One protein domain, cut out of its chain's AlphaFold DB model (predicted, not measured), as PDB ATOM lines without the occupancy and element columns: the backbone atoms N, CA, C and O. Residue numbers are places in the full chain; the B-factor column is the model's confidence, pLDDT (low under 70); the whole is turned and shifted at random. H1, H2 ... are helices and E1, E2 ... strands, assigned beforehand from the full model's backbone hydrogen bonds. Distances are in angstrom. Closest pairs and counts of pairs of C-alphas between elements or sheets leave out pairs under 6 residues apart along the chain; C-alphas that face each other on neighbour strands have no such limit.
ATOM      1  N   ILE A   3     115.067 152.947 124.684       86.69
ATOM      2  CA  ILE A   3     116.235 152.617 125.521       86.69
ATOM      3  C   ILE A   3     116.786 151.212 125.231       86.69
ATOM      4  O   ILE A   3     117.997 151.025 125.202       86.69
ATOM      5  N   LYS A   4     115.925 150.215 124.981       86.38
ATOM      6  CA  LYS A   4     116.382 148.849 124.662       86.38
ATOM      7  C   LYS A   4     117.175 148.805 123.355       86.38
ATOM      8  O   LYS A   4     118.198 148.134 123.299       86.38
ATOM      9  N   GLY A   5     116.727 149.548 122.341       85.38
ATOM     10  CA  GLY A   5     117.438 149.663 121.066       85.38
ATOM     11  C   GLY A   5     118.810 150.318 121.232       85.38
ATOM     12  O   GLY A   5     119.798 149.813 120.712       85.38
ATOM     13  N   GLN A   6     118.893 151.380 122.037       87.44
ATOM     14  CA  GLN A   6     120.171 152.015 122.378       87.44
ATOM     15  C   GLN A   6     121.113 151.053 123.113       87.44
ATOM     16  O   GLN A   6     122.286 150.961 122.774       87.44
ATOM     17  N   LEU A   7     120.604 150.299 124.094       86.50
ATOM     18  CA  LEU A   7     121.407 149.332 124.844       86.50
ATOM     19  C   LEU A   7     121.974 148.218 123.956       86.50
ATOM     20  O   LEU A   7     123.114 147.823 124.183       86.50
ATOM     21  N   LEU A   8     121.223 147.748 122.953       83.31
ATOM     22  CA  LEU A   8     121.739 146.800 121.960       83.31
ATOM     23  C   LEU A   8     122.894 147.406 121.156       83.31
ATOM     24  O   LEU A   8     123.936 146.776 121.032       83.31
ATOM     25  N   ALA A   9     122.754 148.649 120.691       82.81
ATOM     26  CA  ALA A   9     123.823 149.349 119.972       82.81
ATOM     27  C   ALA A   9     125.060 149.643 120.850       82.81
ATOM     28  O   ALA A   9     126.163 149.834 120.342       82.81
ATOM     29  N   PHE A  10     124.889 149.701 122.173       84.69
ATOM     30  CA  PHE A  10     125.962 149.974 123.138       84.69
ATOM     31  C   PHE A  10     126.632 148.715 123.690       84.69
ATOM     32  O   PHE A  10     127.599 148.826 124.456       84.69
ATOM     33  N   GLN A  11     126.113 147.533 123.360       79.44
ATOM     34  CA  GLN A  11     126.668 146.267 123.805       79.44
ATOM     35  C   GLN A  11     127.989 146.009 123.075       79.44
ATOM     36  O   GLN A  11     128.071 146.111 121.856       79.44
ATOM     37  N   LYS A  12     129.050 145.695 123.826       69.38
ATOM     38  CA  LYS A  12     130.298 145.232 123.214       69.38
ATOM     39  C   LYS A  12     130.146 143.777 122.772       69.38
ATOM     40  O   LYS A  12     129.845 142.926 123.612       69.38
ATOM     41  N   ASP A  13     130.454 143.500 121.510       57.84
ATOM     42  CA  ASP A  13     130.678 142.151 120.984       57.84
ATOM     43  C   ASP A  13     132.025 141.607 121.491       57.84
ATOM     44  O   ASP A  13     132.981 141.412 120.744       57.84
ATOM     45  N   GLU A  14     132.159 141.404 122.802       50.25
ATOM     46  CA  GLU A  14     133.232 140.549 123.305       50.25
ATOM     47  C   GLU A  14     132.814 139.101 123.048       50.25
ATOM     48  O   GLU A  14     131.848 138.633 123.649       50.25
ATOM     49  N   ASN A  15     133.524 138.441 122.123       44.00
ATOM     50  CA  ASN A  15     133.428 137.028 121.741       44.00
ATOM     51  C   ASN A  15     132.592 136.186 122.707       44.00
ATOM     52  O   ASN A  15     132.993 135.976 123.855       44.00
ATOM     53  N   ILE A  16     131.460 135.696 122.191       47.97
ATOM     54  CA  ILE A  16     130.483 134.811 122.827       47.97
ATOM     55  C   ILE A  16     131.218 133.652 123.515       47.97
ATOM     56  O   ILE A  16     131.452 132.589 122.951       47.97
ATOM     57  N   THR A  17     131.612 133.874 124.760       40.53
ATOM     58  CA  THR A  17     132.059 132.849 125.690       40.53
ATOM     59  C   THR A  17     130.919 132.713 126.675       40.53
ATOM     60  O   THR A  17     130.532 133.667 127.347       40.53
ATOM     61  N   ILE A  18     130.342 131.518 126.677       44.62
ATOM     62  CA  ILE A  18     128.994 131.122 127.111       44.62
ATOM     63  C   ILE A  18     128.660 131.424 128.598       44.62
ATOM     64  O   ILE A  18     127.612 131.030 129.085       44.62
ATOM     65  N   ASN A  19     129.478 132.175 129.346       45.53
ATOM     66  CA  ASN A  19     129.342 132.332 130.800       45.53
ATOM     67  C   ASN A  19     129.675 133.729 131.373       45.53
ATOM     68  O   ASN A  19     130.177 133.825 132.494       45.53
ATOM     69  N   LYS A  20     129.392 134.844 130.682       47.28
ATOM     70  CA  LYS A  20     129.523 136.182 131.306       47.28
ATOM     71  C   LYS A  20     128.180 136.722 131.812       47.28
ATOM     72  O   LYS A  20     127.366 137.239 131.060       47.28
ATOM     73  N   LYS A  21     128.010 136.669 133.140       53.09
ATOM     74  CA  LYS A  21     126.888 137.210 133.945       53.09
ATOM     75  C   LYS A  21     126.670 138.733 133.840       53.09
ATOM     76  O   LYS A  21     125.734 139.242 134.448       53.09
ATOM     77  N   TYR A  22     127.516 139.466 133.110       54.62
ATOM     78  CA  TYR A  22     127.496 140.928 133.065       54.62
ATOM     79  C   TYR A  22     127.818 141.436 131.658       54.62
ATOM     80  O   TYR A  22     128.953 141.335 131.198       54.62
ATOM     81  N   SER A  23     126.821 142.007 130.982       63.12
ATOM     82  CA  SER A  23     127.026 142.746 129.734       63.12
ATOM     83  C   SER A  23     127.585 144.131 130.067       63.12
ATOM     84  O   SER A  23     126.952 144.909 130.788       63.12
ATOM     85  N   HIS A  24     128.777 144.446 129.563       72.00
ATOM     86  CA  HIS A  24     129.327 145.796 129.641       72.00
ATOM     87  C   HIS A  24     128.727 146.659 128.525       72.00
ATOM     88  O   HIS A  24     128.803 146.304 127.349       72.00
ATOM     89  N   TYR A  25     128.134 147.792 128.910       80.31
ATOM     90  CA  TYR A  25     127.540 148.757 127.986       80.31
ATOM     91  C   TYR A  25     128.408 150.006 127.912       80.31
ATOM     92  O   TYR A  25     128.671 150.648 128.934       80.31
ATOM     93  N   ASN A  26     128.805 150.374 126.699       84.56
ATOM     94  CA  ASN A  26     129.466 151.642 126.432       84.56
ATOM     95  C   ASN A  26     128.409 152.678 126.058       84.56
ATOM     96  O   ASN A  26     128.027 152.769 124.894       84.56
ATOM     97  N   PHE A  27     127.934 153.452 127.034       86.94
ATOM     98  CA  PHE A  27     126.948 154.498 126.771       86.94
ATOM     99  C   PHE A  27     127.532 155.569 125.856       86.94
ATOM    100  O   PHE A  27     128.649 156.052 126.069       86.94
ATOM    101  N   ARG A  28     126.756 155.958 124.849       86.38
ATOM    102  CA  ARG A  28     127.128 157.001 123.898       86.38
ATOM    103  C   ARG A  28     125.994 158.007 123.749       86.38
ATOM    104  O   ARG A  28     124.827 157.643 123.864       86.38
ATOM    105  N   PHE A  29     126.347 159.267 123.516       81.06
ATOM    106  CA  PHE A  29     125.382 160.294 123.113       81.06
ATOM    107  C   PHE A  29     125.159 160.267 121.595       81.06
ATOM    108  O   PHE A  29     124.031 160.370 121.126       81.06
ATOM    109  N   ASN A  30     126.243 160.072 120.844       80.00
ATOM    110  CA  ASN A  30     126.292 159.860 119.397       80.00
ATOM    111  C   ASN A  30     127.435 158.876 119.076       80.00
ATOM    112  O   ASN A  30     128.144 158.448 119.987       80.00
ATOM    113  N   ASP A  31     127.664 158.539 117.807       75.62
ATOM    114  CA  ASP A  31     128.667 157.524 117.433       75.62
ATOM    115  C   ASP A  31     130.086 157.821 117.949       75.62
ATOM    116  O   ASP A  31     130.835 156.888 118.259       75.62
ATOM    117  N   ASN A  32     130.414 159.104 118.139       78.12
ATOM    118  CA  ASN A  32     131.760 159.594 118.442       78.12
ATOM    119  C   ASN A  32     131.980 159.978 119.915       78.12
ATOM    120  O   ASN A  32     133.124 160.157 120.330       78.12
ATOM    121  N   LEU A  33     130.917 160.126 120.711       84.50
ATOM    122  CA  LEU A  33     130.990 160.666 122.069       84.50
ATOM    123  C   LEU A  33     130.470 159.648 123.083       84.50
ATOM    124  O   LEU A  33     129.262 159.478 123.284       84.50
ATOM    125  N   SER A  34     131.411 158.986 123.758       85.44
ATOM    126  CA  SER A  34     131.124 158.148 124.919       85.44
ATOM    127  C   SER A  34     130.770 159.007 126.125       85.44
ATOM    128  O   SER A  34     131.469 159.974 126.432       85.44
ATOM    129  N   ILE A  35     129.729 158.615 126.847       90.25
ATOM    130  CA  ILE A  35     129.276 159.289 128.062       90.25
ATOM    131  C   ILE A  35     129.353 158.341 129.250       90.25
ATOM    132  O   ILE A  35     129.231 157.121 129.123       90.25
ATOM    133  N   CYS A  36     129.542 158.904 130.440       89.69
ATOM    134  CA  CYS A  36     129.501 158.120 131.660       89.69
ATOM    135  C   CYS A  36     128.054 157.759 132.036       89.69
ATOM    136  O   CYS A  36     127.084 158.402 131.625       89.69
ATOM    137  N   HIS A  37     127.912 156.725 132.862       88.19
ATOM    138  CA  HIS A  37     126.611 156.209 133.283       88.19
ATOM    139  C   HIS A  37     125.697 157.274 133.934       88.19
ATOM    140  O   HIS A  37     124.527 157.332 133.559       88.19
ATOM    141  N   PRO A  38     126.163 158.148 134.854       91.88
ATOM    142  CA  PRO A  38     125.323 159.215 135.412       91.88
ATOM    143  C   PRO A  38     124.785 160.201 134.369       91.88
ATOM    144  O   PRO A  38     123.611 160.557 134.424       91.88
ATOM    145  N   ILE A  39     125.614 160.604 133.400       92.06
ATOM    146  CA  ILE A  39     125.204 161.524 132.328       92.06
ATOM    147  C   ILE A  39     124.145 160.861 131.445       92.06
ATOM    148  O   ILE A  39     123.134 161.483 131.135       92.06
ATOM    149  N   TYR A  40     124.321 159.582 131.103       91.44
ATOM    150  CA  TYR A  40     123.311 158.832 130.355       91.44
ATOM    151  C   TYR A  40     121.964 158.768 131.089       91.44
ATOM    152  O   TYR A  40     120.924 159.029 130.490       91.44
ATOM    153  N   LEU A  41     121.976 158.475 132.395       91.94
ATOM    154  CA  LEU A  41     120.756 158.466 133.210       91.94
ATOM    155  C   LEU A  41     120.055 159.829 133.215       91.94
ATOM    156  O   LEU A  41     118.831 159.874 133.102       91.94
ATOM    157  N   ALA A  42     120.821 160.919 133.324       92.62
ATOM    158  CA  ALA A  42     120.286 162.277 133.301       92.62
ATOM    159  C   ALA A  42     119.667 162.628 131.938       92.62
ATOM    160  O   ALA A  42     118.558 163.149 131.895       92.62
ATOM    161  N   LEU A  43     120.340 162.283 130.834       90.06
ATOM    162  CA  LEU A  43     119.862 162.540 129.471       90.06
ATOM    163  C   LEU A  43     118.575 161.782 129.137       90.06
ATOM    164  O   LEU A  43     117.682 162.322 128.495       90.06
ATOM    165  N   VAL A  44     118.485 160.524 129.571       88.81
ATOM    166  CA  VAL A  44     117.312 159.672 129.331       88.81
ATOM    167  C   VAL A  44     116.212 159.916 130.376       88.81
ATOM    168  O   VAL A  44     115.080 159.471 130.198       88.81
ATOM    169  N   GLY A  45     116.519 160.629 131.463       91.81
ATOM    170  CA  GLY A  45     115.568 160.944 132.528       91.81
ATOM    171  C   GLY A  45     115.130 159.719 133.335       91.81
ATOM    172  O   GLY A  45     113.978 159.635 133.757       91.81
ATOM    173  N   VAL A  46     116.020 158.741 133.539       91.12
ATOM    174  CA  VAL A  46     115.686 157.474 134.210       91.12
ATOM    175  C   VAL A  46     116.547 157.209 135.434       91.12
ATOM    176  O   VAL A  46     117.724 157.553 135.497       91.12
ATOM    177  N   SER A  47     115.965 156.527 136.422       91.88
ATOM    178  CA  SER A  47     116.721 156.073 137.590       91.88
ATOM    179  C   SER A  47     117.636 154.895 137.244       91.88
ATOM    180  O   SER A  47     117.335 154.080 136.369       91.88
ATOM    181  N   ARG A  48     118.725 154.742 138.008       90.12
ATOM    182  CA  ARG A  48     119.631 153.586 137.903       90.12
ATOM    183  C   ARG A  48     118.885 152.255 138.015       90.12
ATOM    184  O   ARG A  48     119.054 151.387 137.169       90.12
ATOM    185  N   LYS A  49     117.990 152.143 139.003       91.00
ATOM    186  CA  LYS A  49     117.162 150.947 139.232       91.00
ATOM    187  C   LYS A  49     116.288 150.613 138.024       91.00
ATOM    188  O   LYS A  49     116.150 149.449 137.666       91.00
ATOM    189  N   TYR A  50     115.699 151.629 137.394       89.81
ATOM    190  CA  TYR A  50     114.894 151.434 136.193       89.81
ATOM    191  C   TYR A  50     115.748 150.931 135.024       89.81
ATOM    192  O   TYR A  50     115.375 149.955 134.378       89.81
ATOM    193  N   LEU A  51     116.920 151.531 134.799       89.94
ATOM    194  CA  LEU A  51     117.838 151.086 133.751       89.94
ATOM    195  C   LEU A  51     118.330 149.647 133.980       89.94
ATOM    196  O   LEU A  51     118.388 148.866 133.033       89.94
ATOM    197  N   ASP A  52     118.648 149.278 135.219       89.00
ATOM    198  CA  ASP A  52     119.095 147.922 135.560       89.00
ATOM    199  C   ASP A  52     117.982 146.884 135.343       89.00
ATOM    200  O   ASP A  52     118.238 145.818 134.780       89.00
ATOM    201  N   ASN A  53     116.727 147.223 135.663       89.06
ATOM    202  CA  ASN A  53     115.572 146.385 135.328       89.06
ATOM    203  C   ASN A  53     115.413 146.205 133.810       89.06
ATOM    204  O   ASN A  53     115.117 145.104 133.348       89.06
ATOM    205  N   ILE A  54     115.621 147.269 133.026       89.06
ATOM    206  CA  ILE A  54     115.555 147.198 131.561       89.06
ATOM    207  C   ILE A  54     116.654 146.296 131.006       89.06
ATOM    208  O   ILE A  54     116.362 145.487 130.129       89.06
ATOM    209  N   LYS A  55     117.893 146.416 131.500       88.19
ATOM    210  CA  LYS A  55     119.006 145.543 131.094       88.19
ATOM    211  C   LYS A  55     118.692 144.080 131.399       88.19
ATOM    212  O   LYS A  55     118.824 143.244 130.513       88.19
ATOM    213  N   GLY A  56     118.211 143.789 132.612       86.88
ATOM    214  CA  GLY A  56     117.817 142.434 133.003       86.88
ATOM    215  C   GLY A  56     116.709 141.872 132.111       86.88
ATOM    216  O   GLY A  56     116.821 140.757 131.610       86.88
ATOM    217  N   HIS A  57     115.681 142.671 131.818       87.94
ATOM    218  CA  HIS A  57     114.626 142.260 130.896       87.94
ATOM    219  C   HIS A  57     115.141 142.072 129.462       87.94
ATOM    220  O   HIS A  57     114.703 141.155 128.773       87.94
ATOM    221  N   LEU A  58     116.035 142.938 128.975       86.94
ATOM    222  CA  LEU A  58     116.623 142.815 127.638       86.94
ATOM    223  C   LEU A  58     117.427 141.514 127.508       86.94
ATOM    224  O   LEU A  58     117.331 140.847 126.487       86.94
ATOM    225  N   GLN A  59     118.160 141.126 128.554       84.00
ATOM    226  CA  GLN A  59     118.898 139.861 128.591       84.00
ATOM    227  C   GLN A  59     117.978 138.630 128.624       84.00
ATOM    228  O   GLN A  59     118.322 137.607 128.045       84.00
ATOM    229  N   GLN A  60     116.827 138.714 129.299       85.50
ATOM    230  CA  GLN A  60     115.914 137.575 129.479       85.50
ATOM    231  C   GLN A  60     114.907 137.399 128.335       85.50
ATOM    232  O   GLN A  60     114.574 136.274 127.986       85.50
ATOM    233  N   HIS A  61     114.419 138.503 127.769       84.81
ATOM    234  CA  HIS A  61     113.273 138.528 126.850       84.81
ATOM    235  C   HIS A  61     113.528 139.381 125.593       84.81
ATOM    236  O   HIS A  61     112.620 139.655 124.814       84.81
ATOM    237  N   GLY A  62     114.747 139.896 125.399       84.94
ATOM    238  CA  GLY A  62     115.083 140.704 124.228       84.94
ATOM    239  C   GLY A  62     114.245 141.986 124.094       84.94
ATOM    240  O   GLY A  62     114.026 142.745 125.055       84.94
TER     241      GLY A  62
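What this domain is: This is residues 3 to 62 of the 157 residues of an uncharacterized protein of Rhizophagus clarus (UniProt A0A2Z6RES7). The longest helix, H3, runs along one side of the model, with the short helix H1 packed at a steep tilt on its residues 54 to 58 and the short helix H2 near its first residues, making a corner with it. A long loop, residues 10 to 27, joins H1 to the small strand E1, and its residues 15 to 20 stick out free. The printed part has 60 residues with three named helices and one named strand, in the order H1, E1, H2, H3 along the chain; helices hold 29 and the strand 3 of the 32 residues in named elements, and the class is mostly helix. It is compact, with a radius of gyration of the C-alphas of 11.8 A and spans of 33 by 26 by 16 A.

Where its parts are: Find C-alpha 48 at (119.631, 153.586, 137.903); from there H3, residues 48 to 61, runs 19.7 A to C-alpha 61 at (113.273, 138.528, 126.850). H1, residues 3 to 9, begins at C-alpha 3 at (116.235, 152.617, 125.521) and is 10.0 A long. H2 is residues 37 to 44, 10.7 A long, and E1 is residues 28 to 30, 5.4 A long.

How they stand to each other: Start at H3: it touches H1 with residues 54 to 58 alone, the closest C-alphas being those of Lys 4 and Leu 58, 6.7 A apart. The two run the same way at a steep tilt of 64 degrees. At Arg 48 you find H2 close but not clearly touching, its Leu 41 C-alpha 6.9 A away, and the lines of H2 and H3 are about perpendicular at 86 degrees. H1 and H2 are only just apart, at 8.1 A. E1 pairs with no named strand, but its residues pair antiparallel with residues 33 to 34. In H1, H2 and H3 every O i to N i+4 pair is within hydrogen-bond range.

The domain as a whole: Look to Thr 17 and Gly 45 for the C-alphas farthest apart, 33.3 A. The printed part has no cut; the link from H1 to E1 is long, 18 residues, and the link from H2 to H3 is tight. The mean pLDDT of the printed part is 79.6, and residues 12 to 23 are under 70.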